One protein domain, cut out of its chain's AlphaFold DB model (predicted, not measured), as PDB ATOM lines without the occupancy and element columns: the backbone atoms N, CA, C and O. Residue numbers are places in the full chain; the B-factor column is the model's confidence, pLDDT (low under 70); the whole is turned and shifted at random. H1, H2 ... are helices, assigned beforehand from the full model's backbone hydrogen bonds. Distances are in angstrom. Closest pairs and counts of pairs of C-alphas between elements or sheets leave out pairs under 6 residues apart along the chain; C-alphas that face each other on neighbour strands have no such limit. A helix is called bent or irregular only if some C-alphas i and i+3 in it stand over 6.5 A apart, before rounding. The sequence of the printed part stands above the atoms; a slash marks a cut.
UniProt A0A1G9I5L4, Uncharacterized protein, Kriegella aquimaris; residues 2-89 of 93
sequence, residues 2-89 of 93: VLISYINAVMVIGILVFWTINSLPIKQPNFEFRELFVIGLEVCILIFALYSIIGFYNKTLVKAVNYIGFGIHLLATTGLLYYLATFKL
ATOM      1  N   VAL A   2     -35.283-151.620  54.721       63.25
ATOM      2  CA  VAL A   2     -34.708-150.246  54.709       63.25
ATOM      3  C   VAL A   2     -33.652-150.063  53.603       63.25
ATOM      4  O   VAL A   2     -33.579-149.009  52.982       63.25
ATOM      5  N   LEU A   3     -32.904-151.130  53.298       71.25
ATOM      6  CA  LEU A   3     -31.914-151.181  52.219       71.25
ATOM      7  C   LEU A   3     -32.472-150.737  50.854       71.25
ATOM      8  O   LEU A   3     -31.806-149.995  50.151       71.25
ATOM      9  N   ILE A   4     -33.708-151.123  50.509       71.31
ATOM     10  CA  ILE A   4     -34.347-150.738  49.236       71.31
ATOM     11  C   ILE A   4     -34.549-149.224  49.168       71.31
ATOM     12  O   ILE A   4     -34.321-148.633  48.124       71.31
ATOM     13  N   SER A   5     -34.912-148.588  50.284       66.69
ATOM     14  CA  SER A   5     -35.102-147.135  50.339       66.69
ATOM     15  C   SER A   5     -33.789-146.374  50.142       66.69
ATOM     16  O   SER A   5     -33.742-145.414  49.377       66.69
ATOM     17  N   TYR A   6     -32.699-146.854  50.751       68.62
ATOM     18  CA  TYR A   6     -31.359-146.301  50.521       68.62
ATOM     19  C   TYR A   6     -30.879-146.521  49.086       68.62
ATOM     20  O   TYR A   6     -30.352-145.593  48.481       68.62
ATOM     21  N   ILE A   7     -31.099-147.713  48.522       74.62
ATOM     22  CA  ILE A   7     -30.778-147.997  47.116       74.62
ATOM     23  C   ILE A   7     -31.560-147.052  46.202       74.62
ATOM     24  O   ILE A   7     -30.971-146.475  45.294       74.62
ATOM     25  N   ASN A   8     -32.847-146.827  46.473       72.50
ATOM     26  CA  ASN A   8     -33.671-145.914  45.690       72.50
ATOM     27  C   ASN A   8     -33.119-144.482  45.753       72.50
ATOM     28  O   ASN A   8     -32.915-143.857  44.722       72.50
ATOM     29  N   ALA A   9     -32.784-143.989  46.949       68.19
ATOM     30  CA  ALA A   9     -32.189-142.665  47.118       68.19
ATOM     31  C   ALA A   9     -30.849-142.511  46.370       68.19
ATOM     32  O   ALA A   9     -30.625-141.499  45.708       68.19
ATOM     33  N   VAL A  10     -29.971-143.517  46.432       74.75
ATOM     34  CA  VAL A  10     -28.688-143.512  45.706       74.75
ATOM     35  C   VAL A  10     -28.910-143.538  44.190       74.75
ATOM     36  O   VAL A  10     -28.244-142.797  43.468       74.75
ATOM     37  N   MET A  11     -29.868-144.335  43.709       77.25
ATOM     38  CA  MET A  11     -30.224-144.406  42.288       77.25
ATOM     39  C   MET A  11     -30.775-143.074  41.769       77.25
ATOM     40  O   MET A  11     -30.308-142.607  40.732       77.25
ATOM     41  N   VAL A  12     -31.684-142.422  42.507       73.06
ATOM     42  CA  VAL A  12     -32.194-141.075  42.182       73.06
ATOM     43  C   VAL A  12     -31.042-140.099  41.963       73.06
ATOM     44  O   VAL A  12     -30.979-139.417  40.940       73.06
ATOM     45  N   ILE A  13     -30.120-140.028  42.929       73.44
ATOM     46  CA  ILE A  13     -28.997-139.087  42.886       73.44
ATOM     47  C   ILE A  13     -28.096-139.398  41.686       73.44
ATOM     48  O   ILE A  13     -27.717-138.487  40.952       73.44
ATOM     49  N   GLY A  14     -27.787-140.676  41.447       74.44
ATOM     50  CA  GLY A  14     -26.959-141.100  40.319       74.44
ATOM     51  C   GLY A  14     -27.563-140.741  38.961       74.44
ATOM     52  O   GLY A  14     -26.856-140.223  38.094       74.44
ATOM     53  N   ILE A  15     -28.869-140.953  38.786       74.25
ATOM     54  CA  ILE A  15     -29.550-140.647  37.525       74.25
ATOM     55  C   ILE A  15     -29.646-139.137  37.307       74.25
ATOM     56  O   ILE A  15     -29.348-138.675  36.206       74.25
ATOM     57  N   LEU A  16     -29.947-138.349  38.345       69.69
ATOM     58  CA  LEU A  16     -29.935-136.886  38.253       69.69
ATOM     59  C   LEU A  16     -28.564-136.342  37.836       69.69
ATOM     60  O   LEU A  16     -28.482-135.477  36.961       69.69
ATOM     61  N   VAL A  17     -27.486-136.858  38.430       73.38
ATOM     62  CA  VAL A  17     -26.113-136.450  38.097       73.38
ATOM     63  C   VAL A  17     -25.770-136.832  36.658       73.38
ATOM     64  O   VAL A  17     -25.309-135.988  35.889       73.38
ATOM     65  N   PHE A  18     -26.038-138.080  36.263       74.62
ATOM     66  CA  PHE A  18     -25.805-138.553  34.899       74.62
ATOM     67  C   PHE A  18     -26.573-137.724  33.867       74.62
ATOM     68  O   PHE A  18     -26.017-137.335  32.837       74.62
ATOM     69  N   TRP A  19     -27.844-137.440  34.151       68.19
ATOM     70  CA  TRP A  19     -28.703-136.673  33.265       68.19
ATOM     71  C   TRP A  19     -28.225-135.229  33.138       68.19
ATOM     72  O   TRP A  19     -28.031-134.759  32.022       68.19
ATOM     73  N   THR A  20     -27.915-134.566  34.255       66.00
ATOM     74  CA  THR A  20     -27.372-133.197  34.258       66.00
ATOM     75  C   THR A  20     -26.105-133.093  33.406       66.00
ATOM     76  O   THR A  20     -25.973-132.170  32.608       66.00
ATOM     77  N   ILE A  21     -25.192-134.065  33.516       71.56
ATOM     78  CA  ILE A  21     -23.946-134.082  32.738       71.56
ATOM     79  C   ILE A  21     -24.216-134.309  31.242       71.56
ATOM     80  O   ILE A  21     -23.582-133.675  30.399       71.56
ATOM     81  N   ASN A  22     -25.133-135.214  30.889       66.19
ATOM     82  CA  ASN A  22     -25.387-135.572  29.488       66.19
ATOM     83  C   ASN A  22     -26.386-134.663  28.764       66.19
ATOM     84  O   ASN A  22     -26.381-134.656  27.537       66.19
ATOM     85  N   SER A  23     -27.207-133.900  29.484       59.97
ATOM     86  CA  SER A  23     -28.111-132.896  28.910       59.97
ATOM     87  C   SER A  23     -27.458-131.534  28.695       59.97
ATOM     88  O   SER A  23     -28.103-130.632  28.161       59.97
ATOM     89  N   LEU A  24     -26.178-131.372  29.054       61.84
ATOM     90  CA  LEU A  24     -25.410-130.207  28.629       61.84
ATOM     91  C   LEU A  24     -25.385-130.144  27.087       61.84
ATOM     92  O   LEU A  24     -25.102-131.158  26.443       61.84
ATOM     93  N   PRO A  25     -25.625-128.963  26.484       54.72
ATOM     94  CA  PRO A  25     -25.912-128.776  25.051       54.72
ATOM     95  C   PRO A  25     -24.756-129.113  24.087       54.72
ATOM     96  O   PRO A  25     -24.822-128.809  22.900       54.72
ATOM     97  N   ILE A  26     -23.685-129.740  24.578       54.44
ATOM     98  CA  ILE A  26     -22.457-130.035  23.837       54.44
ATOM     99  C   ILE A  26     -22.528-131.408  23.134       54.44
ATOM    100  O   ILE A  26     -21.737-131.669  22.230       54.44
ATOM    101  N   LYS A  27     -23.474-132.296  23.482       53.66
ATOM    102  CA  LYS A  27     -23.574-133.635  22.865       53.66
ATOM    103  C   LYS A  27     -24.690-133.728  21.817       53.66
ATOM    104  O   LYS A  27     -25.808-133.277  22.023       53.66
ATOM    105  N   GLN A  28     -24.319-134.306  20.676       54.91
ATOM    106  CA  GLN A  28     -25.034-134.362  19.398       54.91
ATOM    107  C   GLN A  28     -26.521-134.787  19.462       54.91
ATOM    108  O   GLN A  28     -26.915-135.561  20.332       54.91
ATOM    109  N   PRO A  29     -27.339-134.369  18.473       55.25
ATOM    110  CA  PRO A  29     -28.786-134.601  18.429       55.25
ATOM    111  C   PRO A  29     -29.209-136.027  18.031       55.25
ATOM    112  O   PRO A  29     -30.396-136.261  17.814       55.25
ATOM    113  N   ASN A  30     -28.295-136.995  17.939       56.12
ATOM    114  CA  ASN A  30     -28.665-138.357  17.555       56.12
ATOM    115  C   ASN A  30     -29.395-139.057  18.705       56.12
ATOM    116  O   ASN A  30     -28.976-139.000  19.862       56.12
ATOM    117  N   PHE A  31     -30.537-139.678  18.403       59.56
ATOM    118  CA  PHE A  31     -31.267-140.520  19.345       59.56
ATOM    119  C   PHE A  31     -30.467-141.799  19.581       59.56
ATOM    120  O   PHE A  31     -30.530-142.750  18.807       59.56
ATOM    121  N   GLU A  32     -29.621-141.781  20.607       64.38
ATOM    122  CA  GLU A  32     -28.759-142.909  20.927       64.38
ATOM    123  C   GLU A  32     -29.541-143.912  21.776       64.38
ATOM    124  O   GLU A  32     -30.224-143.525  22.723       64.38
ATOM    125  N   PHE A  33     -29.381-145.211  21.496       65.88
ATOM    126  CA  PHE A  33     -29.920-146.331  22.290       65.88
ATOM    127  C   PHE A  33     -29.754-146.158  23.813       65.88
ATOM    128  O   PHE A  33     -30.538-146.691  24.596       65.88
ATOM    129  N   ARG A  34     -28.756-145.369  24.234       70.38
ATOM    130  CA  ARG A  34     -28.524-144.947  25.616       70.38
ATOM    131  C   ARG A  34     -29.723-144.229  26.247       70.38
ATOM    132  O   ARG A  34     -30.019-144.495  27.402       70.38
ATOM    133  N   GLU A  35     -30.417-143.344  25.533       69.31
ATOM    134  CA  GLU A  35     -31.572-142.607  26.074       69.31
ATOM    135  C   GLU A  35     -32.776-143.530  26.291       69.31
ATOM    136  O   GLU A  35     -33.405-143.482  27.346       69.31
ATOM    137  N   LEU A  36     -33.045-144.433  25.340       71.38
ATOM    138  CA  LEU A  36     -34.102-145.439  25.469       71.38
ATOM    139  C   LEU A  36     -33.825-146.395  26.641       71.38
ATOM    140  O   LEU A  36     -34.727-146.726  27.408       71.38
ATOM    141  N   PHE A  37     -32.562-146.799  26.805       74.94
ATOM    142  CA  PHE A  37     -32.122-147.631  27.922       74.94
ATOM    143  C   PHE A  37     -32.312-146.930  29.275       74.94
ATOM    144  O   PHE A  37     -32.803-147.545  30.218       74.94
ATOM    145  N   VAL A  38     -31.985-145.637  29.362       74.62
ATOM    146  CA  VAL A  38     -32.176-144.831  30.579       74.62
ATOM    147  C   VAL A  38     -33.659-144.703  30.934       74.62
ATOM    148  O   VAL A  38     -34.008-144.897  32.094       74.62
ATOM    149  N   ILE A  39     -34.538-144.466  29.952       77.75
ATOM    150  CA  ILE A  39     -35.995-144.423  30.176       77.75
ATOM    151  C   ILE A  39     -36.512-145.775  30.675       77.75
ATOM    152  O   ILE A  39     -37.275-145.826  31.637       77.75
ATOM    153  N   GLY A  40     -36.090-146.879  30.052       75.44
ATOM    154  CA  GLY A  40     -36.499-148.218  30.481       75.44
ATOM    155  C   GLY A  40     -36.074-148.522  31.918       75.44
ATOM    156  O   GLY A  40     -36.866-149.029  32.711       75.44
ATOM    157  N   LEU A  41     -34.844-148.151  32.274       79.69
ATOM    158  CA  LEU A  41     -34.297-148.347  33.612       79.69
ATOM    159  C   LEU A  41     -35.029-147.493  34.662       79.69
ATOM    160  O   LEU A  41     -35.363-148.001  35.731       79.69
ATOM    161  N   GLU A  42     -35.360-146.242  34.338       75.62
ATOM    162  CA  GLU A  42     -36.190-145.361  35.170       75.62
ATOM    163  C   GLU A  42     -37.590-145.937  35.434       75.62
ATOM    164  O   GLU A  42     -38.045-145.985  36.579       75.62
ATOM    165  N   VAL A  43     -38.256-146.475  34.405       76.38
ATOM    166  CA  VAL A  43     -39.573-147.122  34.561       76.38
ATOM    167  C   VAL A  43     -39.489-148.333  35.492       76.38
ATOM    168  O   VAL A  43     -40.355-148.508  36.354       76.38
ATOM    169  N   CYS A  44     -38.442-149.154  35.377       79.44
ATOM    170  CA  CYS A  44     -38.233-150.268  36.301       79.44
ATOM    171  C   CYS A  44     -38.092-149.777  37.748       79.44
ATOM    172  O   CYS A  44     -38.729-150.331  38.648       79.44
ATOM    173  N   ILE A  45     -37.307-148.723  37.983       79.06
ATOM    174  CA  ILE A  45     -37.108-148.161  39.325       79.06
ATOM    175  C   ILE A  45     -38.409-147.582  39.887       79.06
ATOM    176  O   ILE A  45     -38.722-147.825  41.052       79.06
ATOM    177  N   LEU A  46     -39.211-146.900  39.066       77.12
ATOM    178  CA  LEU A  46     -40.534-146.404  39.456       77.12
ATOM    179  C   LEU A  46     -41.443-147.534  39.956       77.12
ATOM    180  O   LEU A  46     -42.089-147.383  40.995       77.12
ATOM    181  N   ILE A  47     -41.454-148.684  39.273       76.56
ATOM    182  CA  ILE A  47     -42.241-149.857  39.685       76.56
ATOM    183  C   ILE A  47     -41.741-150.402  41.033       76.56
ATOM    184  O   ILE A  47     -42.547-150.652  41.934       76.56
ATOM    185  N   PHE A  48     -40.424-150.544  41.212       76.69
ATOM    186  CA  PHE A  48     -39.843-151.007  42.479       76.69
ATOM    187  C   PHE A  48     -40.115-150.042  43.639       76.69
ATOM    188  O   PHE A  48     -40.440-150.475  44.748       76.69
ATOM    189  N   ALA A  49     -40.028-148.739  43.386       74.50
ATOM    190  CA  ALA A  49     -40.329-147.700  44.358       74.50
ATOM    191  C   ALA A  49     -41.806-147.745  44.777       74.50
ATOM    192  O   ALA A  49     -42.100-147.737  45.974       74.50
ATOM    193  N   LEU A  50     -42.729-147.891  43.819       75.81
ATOM    194  CA  LEU A  50     -44.162-148.026  44.086       75.81
ATOM    195  C   LEU A  50     -44.462-149.267  44.943       75.81
ATOM    196  O   LEU A  50     -45.162-149.178  45.952       75.81
ATOM    197  N   TYR A  51     -43.868-150.411  44.591       74.50
ATOM    198  CA  TYR A  51     -44.022-151.658  45.345       74.50
ATOM    199  C   TYR A  51     -43.487-151.524  46.778       74.50
ATOM    200  O   TYR A  51     -44.116-151.969  47.740       74.50
ATOM    201  N   SER A  52     -42.352-150.835  46.942       73.88
ATOM    202  CA  SER A  52     -41.782-150.545  48.257       73.88
ATOM    203  C   SER A  52     -42.705-149.654  49.097       73.88
ATOM    204  O   SER A  52     -42.922-149.939  50.271       73.88
ATOM    205  N   ILE A  53     -43.296-148.610  48.509       76.81
ATOM    206  CA  ILE A  53     -44.223-147.695  49.194       76.81
ATOM    207  C   ILE A  53     -45.477-148.426  49.696       76.81
ATOM    208  O   ILE A  53     -45.903-148.188  50.829       76.81
ATOM    209  N   ILE A  54     -46.054-149.314  48.878       77.00
ATOM    210  CA  ILE A  54     -47.263-150.081  49.222       77.00
ATOM    211  C   ILE A  54     -46.978-151.071  50.364       77.00
ATOM    212  O   ILE A  54     -47.804-151.234  51.260       77.00
ATOM    213  N   GLY A  55     -45.789-151.684  50.385       70.94
ATOM    214  CA  GLY A  55     -45.393-152.663  51.403       70.94
ATOM    215  C   GLY A  55     -45.052-152.092  52.791       70.94
ATOM    216  O   GLY A  55     -44.927-152.858  53.746       70.94
ATOM    217  N   PHE A  56     -44.896-150.770  52.949       68.19
ATOM    218  CA  PHE A  56     -44.569-150.143  54.236       68.19
ATOM    219  C   PHE A  56     -45.803-149.534  54.920       68.19
ATOM    220  O   PHE A  56     -46.216-148.413  54.617       68.19
ATOM    221  N   TYR A  57     -46.344-150.243  55.919       61.62
ATOM    222  CA  TYR A  57     -47.475-149.758  56.726       61.62
ATOM    223  C   TYR A  57     -47.056-148.945  57.967       61.62
ATOM    224  O   TYR A  57     -47.759-148.016  58.342       61.62
ATOM    225  N   ASN A  58     -45.897-149.242  58.578       62.72
ATOM    226  CA  ASN A  58     -45.583-148.780  59.947       62.72
ATOM    227  C   ASN A  58     -44.358-147.848  60.088       62.72
ATOM    228  O   ASN A  58     -44.024-147.432  61.192       62.72
ATOM    229  N   LYS A  59     -43.639-147.529  58.997       72.94
ATOM    230  CA  LYS A  59     -42.437-146.665  59.036       72.94
ATOM    231  C   LYS A  59     -42.620-145.401  58.201       72.94
ATOM    232  O   LYS A  59     -42.177-145.338  57.055       72.94
ATOM    233  N   THR A  60     -43.236-144.385  58.803       78.06
ATOM    234  CA  THR A  60     -43.606-143.111  58.160       78.06
ATOM    235  C   THR A  60     -42.430-142.415  57.468       78.06
ATOM    236  O   THR A  60     -42.562-142.006  56.320       78.06
ATOM    237  N   LEU A  61     -41.253-142.353  58.106       76.81
ATOM    238  CA  LEU A  61     -40.064-141.711  57.520       76.81
ATOM    239  C   LEU A  61     -39.519-142.458  56.292       76.81
ATOM    240  O   LEU A  61     -39.185-141.837  55.291       76.81
ATOM    241  N   VAL A  62     -39.472-143.792  56.335       74.19
ATOM    242  CA  VAL A  62     -39.000-144.616  55.203       74.19
ATOM    243  C   VAL A  62     -39.954-144.480  54.015       74.19
ATOM    244  O   VAL A  62     -39.526-144.365  52.868       74.19
ATOM    245  N   LYS A  63     -41.258-144.431  54.299       78.44
ATOM    246  CA  LYS A  63     -42.289-144.197  53.290       78.44
ATOM    247  C   LYS A  63     -42.146-142.811  52.656       78.44
ATOM    248  O   LYS A  63     -42.220-142.709  51.437       78.44
ATOM    249  N   ALA A  64     -41.880-141.774  53.454       79.81
ATOM    250  CA  ALA A  64     -41.655-140.415  52.962       79.81
ATOM    251  C   ALA A  64     -40.437-140.330  52.027       79.81
ATOM    252  O   ALA A  64     -40.556-139.789  50.931       79.81
ATOM    253  N   VAL A  65     -39.299-140.926  52.401       79.88
ATOM    254  CA  VAL A  65     -38.096-140.963  51.545       79.88
ATOM    255  C   VAL A  65     -38.371-141.697  50.231       79.88
ATOM    256  O   VAL A  65     -37.991-141.211  49.167       79.88
ATOM    257  N   ASN A  66     -39.092-142.822  50.272       80.00
ATOM    258  CA  ASN A  66     -39.484-143.526  49.054       80.00
ATOM    259  C   ASN A  66     -40.426-142.702  48.167       80.00
ATOM    260  O   ASN A  66     -40.257-142.722  46.952       80.00
ATOM    261  N   TYR A  67     -41.381-141.966  48.745       80.88
ATOM    262  CA  TYR A  67     -42.258-141.066  47.988       80.88
ATOM    263  C   TYR A  67     -41.491-139.916  47.337       80.88
ATOM    264  O   TYR A  67     -41.747-139.603  46.177       80.88
ATOM    265  N   ILE A  68     -40.540-139.310  48.055       83.94
ATOM    266  CA  ILE A  68     -39.677-138.256  47.508       83.94
ATOM    267  C   ILE A  68     -38.858-138.817  46.345       83.94
ATOM    268  O   ILE A  68     -38.858-138.236  45.262       83.94
ATOM    269  N   GLY A  69     -38.220-139.977  46.530       79.19
ATOM    270  CA  GLY A  69     -37.452-140.621  45.466       79.19
ATOM    271  C   GLY A  69     -38.309-140.991  44.253       79.19
ATOM    272  O   GLY A  69     -37.926-140.709  43.124       79.19
ATOM    273  N   PHE A  70     -39.506-141.538  44.480       81.94
ATOM    274  CA  PHE A  70     -40.478-141.824  43.422       81.94
ATOM    275  C   PHE A  70     -40.876-140.561  42.648       81.94
ATOM    276  O   PHE A  70     -40.874-140.570  41.421       81.94
ATOM    277  N   GLY A  71     -41.179-139.464  43.350       82.31
ATOM    278  CA  GLY A  71     -41.540-138.194  42.722       82.31
ATOM    279  C   GLY A  71     -40.417-137.629  41.854       82.31
ATOM    280  O   GLY A  71     -40.680-137.145  40.757       82.31
ATOM    281  N   ILE A  72     -39.166-137.742  42.303       83.31
ATOM    282  CA  ILE A  72     -38.007-137.283  41.531       83.31
ATOM    283  C   ILE A  72     -37.796-138.145  40.280       83.31
ATOM    284  O   ILE A  72     -37.632-137.582  39.200       83.31
ATOM    285  N   HIS A  73     -37.854-139.476  40.395       83.12
ATOM    286  CA  HIS A  73     -37.790-140.384  39.240       83.12
ATOM    287  C   HIS A  73     -38.887-140.077  38.215       83.12
ATOM    288  O   HIS A  73     -38.636-139.999  37.011       83.12
ATOM    289  N   LEU A  74     -40.107-139.820  38.695       82.94
ATOM    290  CA  LEU A  74     -41.239-139.478  37.844       82.94
ATOM    291  C   LEU A  74     -41.000-138.151  37.111       82.94
ATOM    292  O   LEU A  74     -41.130-138.105  35.890       82.94
ATOM    293  N   LEU A  75     -40.576-137.101  37.823       83.81
ATOM    294  CA  LEU A  75     -40.234-135.805  37.226       83.81
ATOM    295  C   LEU A  75     -39.096-135.920  36.206       83.81
ATOM    296  O   LEU A  75     -39.188-135.334  35.128       83.81
ATOM    297  N   ALA A  76     -38.048-136.685  36.519       80.31
ATOM    298  CA  ALA A  76     -36.922-136.894  35.618       80.31
ATOM    299  C   ALA A  76     -37.348-137.634  34.346       80.31
ATOM    300  O   ALA A  76     -37.050-137.190  33.237       80.31
ATOM    301  N   THR A  77     -38.127-138.705  34.494       82.19
ATOM    302  CA  THR A  77     -38.675-139.468  33.368       82.19
ATOM    303  C   THR A  77     -39.579-138.597  32.498       82.19
ATOM    304  O   THR A  77     -39.435-138.585  31.277       82.19
ATOM    305  N   THR A  78     -40.484-137.819  33.101       81.88
ATOM    306  CA  THR A  78     -41.362-136.897  32.367       81.88
ATOM    307  C   THR A  78     -40.572-135.801  31.654       81.88
ATOM    308  O   THR A  78     -40.850-135.521  30.491       81.88
ATOM    309  N   GLY A  79     -39.569-135.205  32.303       82.00
ATOM    310  CA  GLY A  79     -38.711-134.191  31.688       82.00
ATOM    311  C   GLY A  79     -37.896-134.742  30.517       82.00
ATOM    312  O   GLY A  79     -37.805-134.095  29.474       82.00
ATOM    313  N   LEU A  80     -37.370-135.964  30.646       78.06
ATOM    314  CA  LEU A  80     -36.650-136.648  29.574       78.06
ATOM    315  C   LEU A  80     -37.574-136.977  28.394       78.06
ATOM    316  O   LEU A  80     -37.206-136.715  27.251       78.06
ATOM    317  N   LEU A  81     -38.785-137.481  28.660       80.38
ATOM    318  CA  LEU A  81     -39.804-137.733  27.634       80.38
ATOM    319  C   LEU A  81     -40.227-136.445  26.919       80.38
ATOM    320  O   LEU A  81     -40.330-136.437  25.695       80.38
ATOM    321  N   TYR A  82     -40.431-135.357  27.665       82.12
ATOM    322  CA  TYR A  82     -40.761-134.051  27.100       82.12
ATOM    323  C   TYR A  82     -39.630-133.527  26.212       82.12
ATOM    324  O   TYR A  82     -39.872-133.138  25.074       82.12
ATOM    325  N   TYR A  83     -38.381-133.589  26.685       75.88
ATOM    326  CA  TYR A  83     -37.216-133.198  25.893       75.88
ATOM    327  C   TYR A  83     -37.140-133.983  24.574       75.88
ATOM    328  O   TYR A  83     -36.938-133.411  23.502       75.88
ATOM    329  N   LEU A  84     -37.366-135.292  24.645       75.12
ATOM    330  CA  LEU A  84     -37.394-136.180  23.493       75.12
ATOM    331  C   LEU A  84     -38.493-135.844  22.489       75.12
ATOM    332  O   LEU A  84     -38.224-135.728  21.291       75.12
ATOM    333  N   ALA A  85     -39.714-135.657  22.981       72.19
ATOM    334  CA  ALA A  85     -40.854-135.292  22.157       72.19
ATOM    335  C   ALA A  85     -40.642-133.928  21.485       72.19
ATOM    336  O   ALA A  85     -40.790-133.807  20.271       72.19
ATOM    337  N   THR A  86     -40.235-132.914  22.252       72.56
ATOM    338  CA  THR A  86     -40.146-131.525  21.790       72.56
ATOM    339  C   THR A  86     -38.921-131.248  20.923       72.56
ATOM    340  O   THR A  86     -39.047-130.574  19.905       72.56
ATOM    341  N   PHE A  87     -37.735-131.743  21.291       68.12
ATOM    342  CA  PHE A  87     -36.486-131.352  20.622       68.12
ATOM    343  C   PHE A  87     -35.955-132.385  19.627       68.12
ATOM    344  O   PHE A  87     -35.203-132.011  18.725       68.12
ATOM    345  N   LYS A  88     -36.323-133.665  19.770       64.88
ATOM    346  CA  LYS A  88     -35.848-134.744  18.888       64.88
ATOM    347  C   LYS A  88     -36.910-135.225  17.905       64.88
ATOM    348  O   LYS A  88     -36.626-135.272  16.713       64.88
ATOM    349  N   LEU A  89     -38.122-135.540  18.366       62.34
ATOM    350  CA  LEU A  89     -39.200-136.007  17.482       62.34
ATOM    351  C   LEU A  89     -39.819-134.868  16.666       62.34
ATOM    352  O   LEU A  89     -40.033-135.026  15.471       62.34
TER     353      LEU A  89
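Overview. This is residues 2 to 89 of the 93 residues of an uncharacterized protein of Kriegella aquimaris (UniProt A0A1G9I5L4). Three long helices run up and down in a slim rod-like bundle, their centres making a triangle. H2 and H3 form a helical hairpin, and H1 packs on both of them, meeting H2 with residues 4 to 8 alone; the link of residues 23 to 32 joins the other end of H1 to H2. The printed part has 88 residues with three named helices, in the order H1, H2, H3, and no named strand; the class is all helix. The whole is only just compact, close to loose, with a radius of gyration of the C-alphas of 14.5 A, and the C-alphas span 47 by 20 by 17 A.

Arrangement. H1, residues 2 to 22, and H2, residues 33 to 55, form a helical hairpin, running opposite ways at a shallow tilt of 26 degrees. They touch through residues 4 to 8 of H1 and residues 45 to 52 of H2 alone, and their closest C-alphas, those of Asn 8 and Ala 49, are 7.0 A apart. H3, residues 60 to 89, touches H2 with 18 pairs of C-alphas within 8 A; the closest, those of Ile 53 and Lys 63, are 5.7 A apart. H2 and H3 are the second helical hairpin, opposite ways at a shallow tilt of 25 degrees, with centres 9.7 A apart. H1 and H3 run the same way at a shallow tilt of 26 degrees. They touch, with residues 62 to 76 alone on the side of H3, and their closest C-alphas are those of Ser 5 and Asn 66, 5.8 A apart. The three helices are a bundle, up and down, each running against the one before it. In H1 and H2 every O i to N i+4 pair is within hydrogen-bond range; in H3 25 of 26 are.

Along the chain. H1 begins at C-alpha 2, at (-34.708, -150.246, 54.709), and measures 30.6 A from first to last C-alpha. H2 measures 33.6 A, from C-alpha 33 at (-29.920, -146.331, 22.290) to C-alpha 55. H3, the longest helix with 30 residues, measures 41.5 A and ends at C-alpha 89, at (-39.200, -136.007, 17.482). H3 is neither bent nor irregular, but only just: C-alphas 86 and 89 are 6.3 A apart.

Size, cuts and confidence. The two C-alphas farthest apart, those of Gln 28 and Asn 58, are 47.7 A apart. The printed part has no cut. The link from H1 to H2 is short, with 10 residues, and that from H2 to H3 is tight, with 4. The mean pLDDT of the printed part is 72.8, and 26 residues are under 70, among them residues 22 to 33, 56 to 58 and 87 to 89.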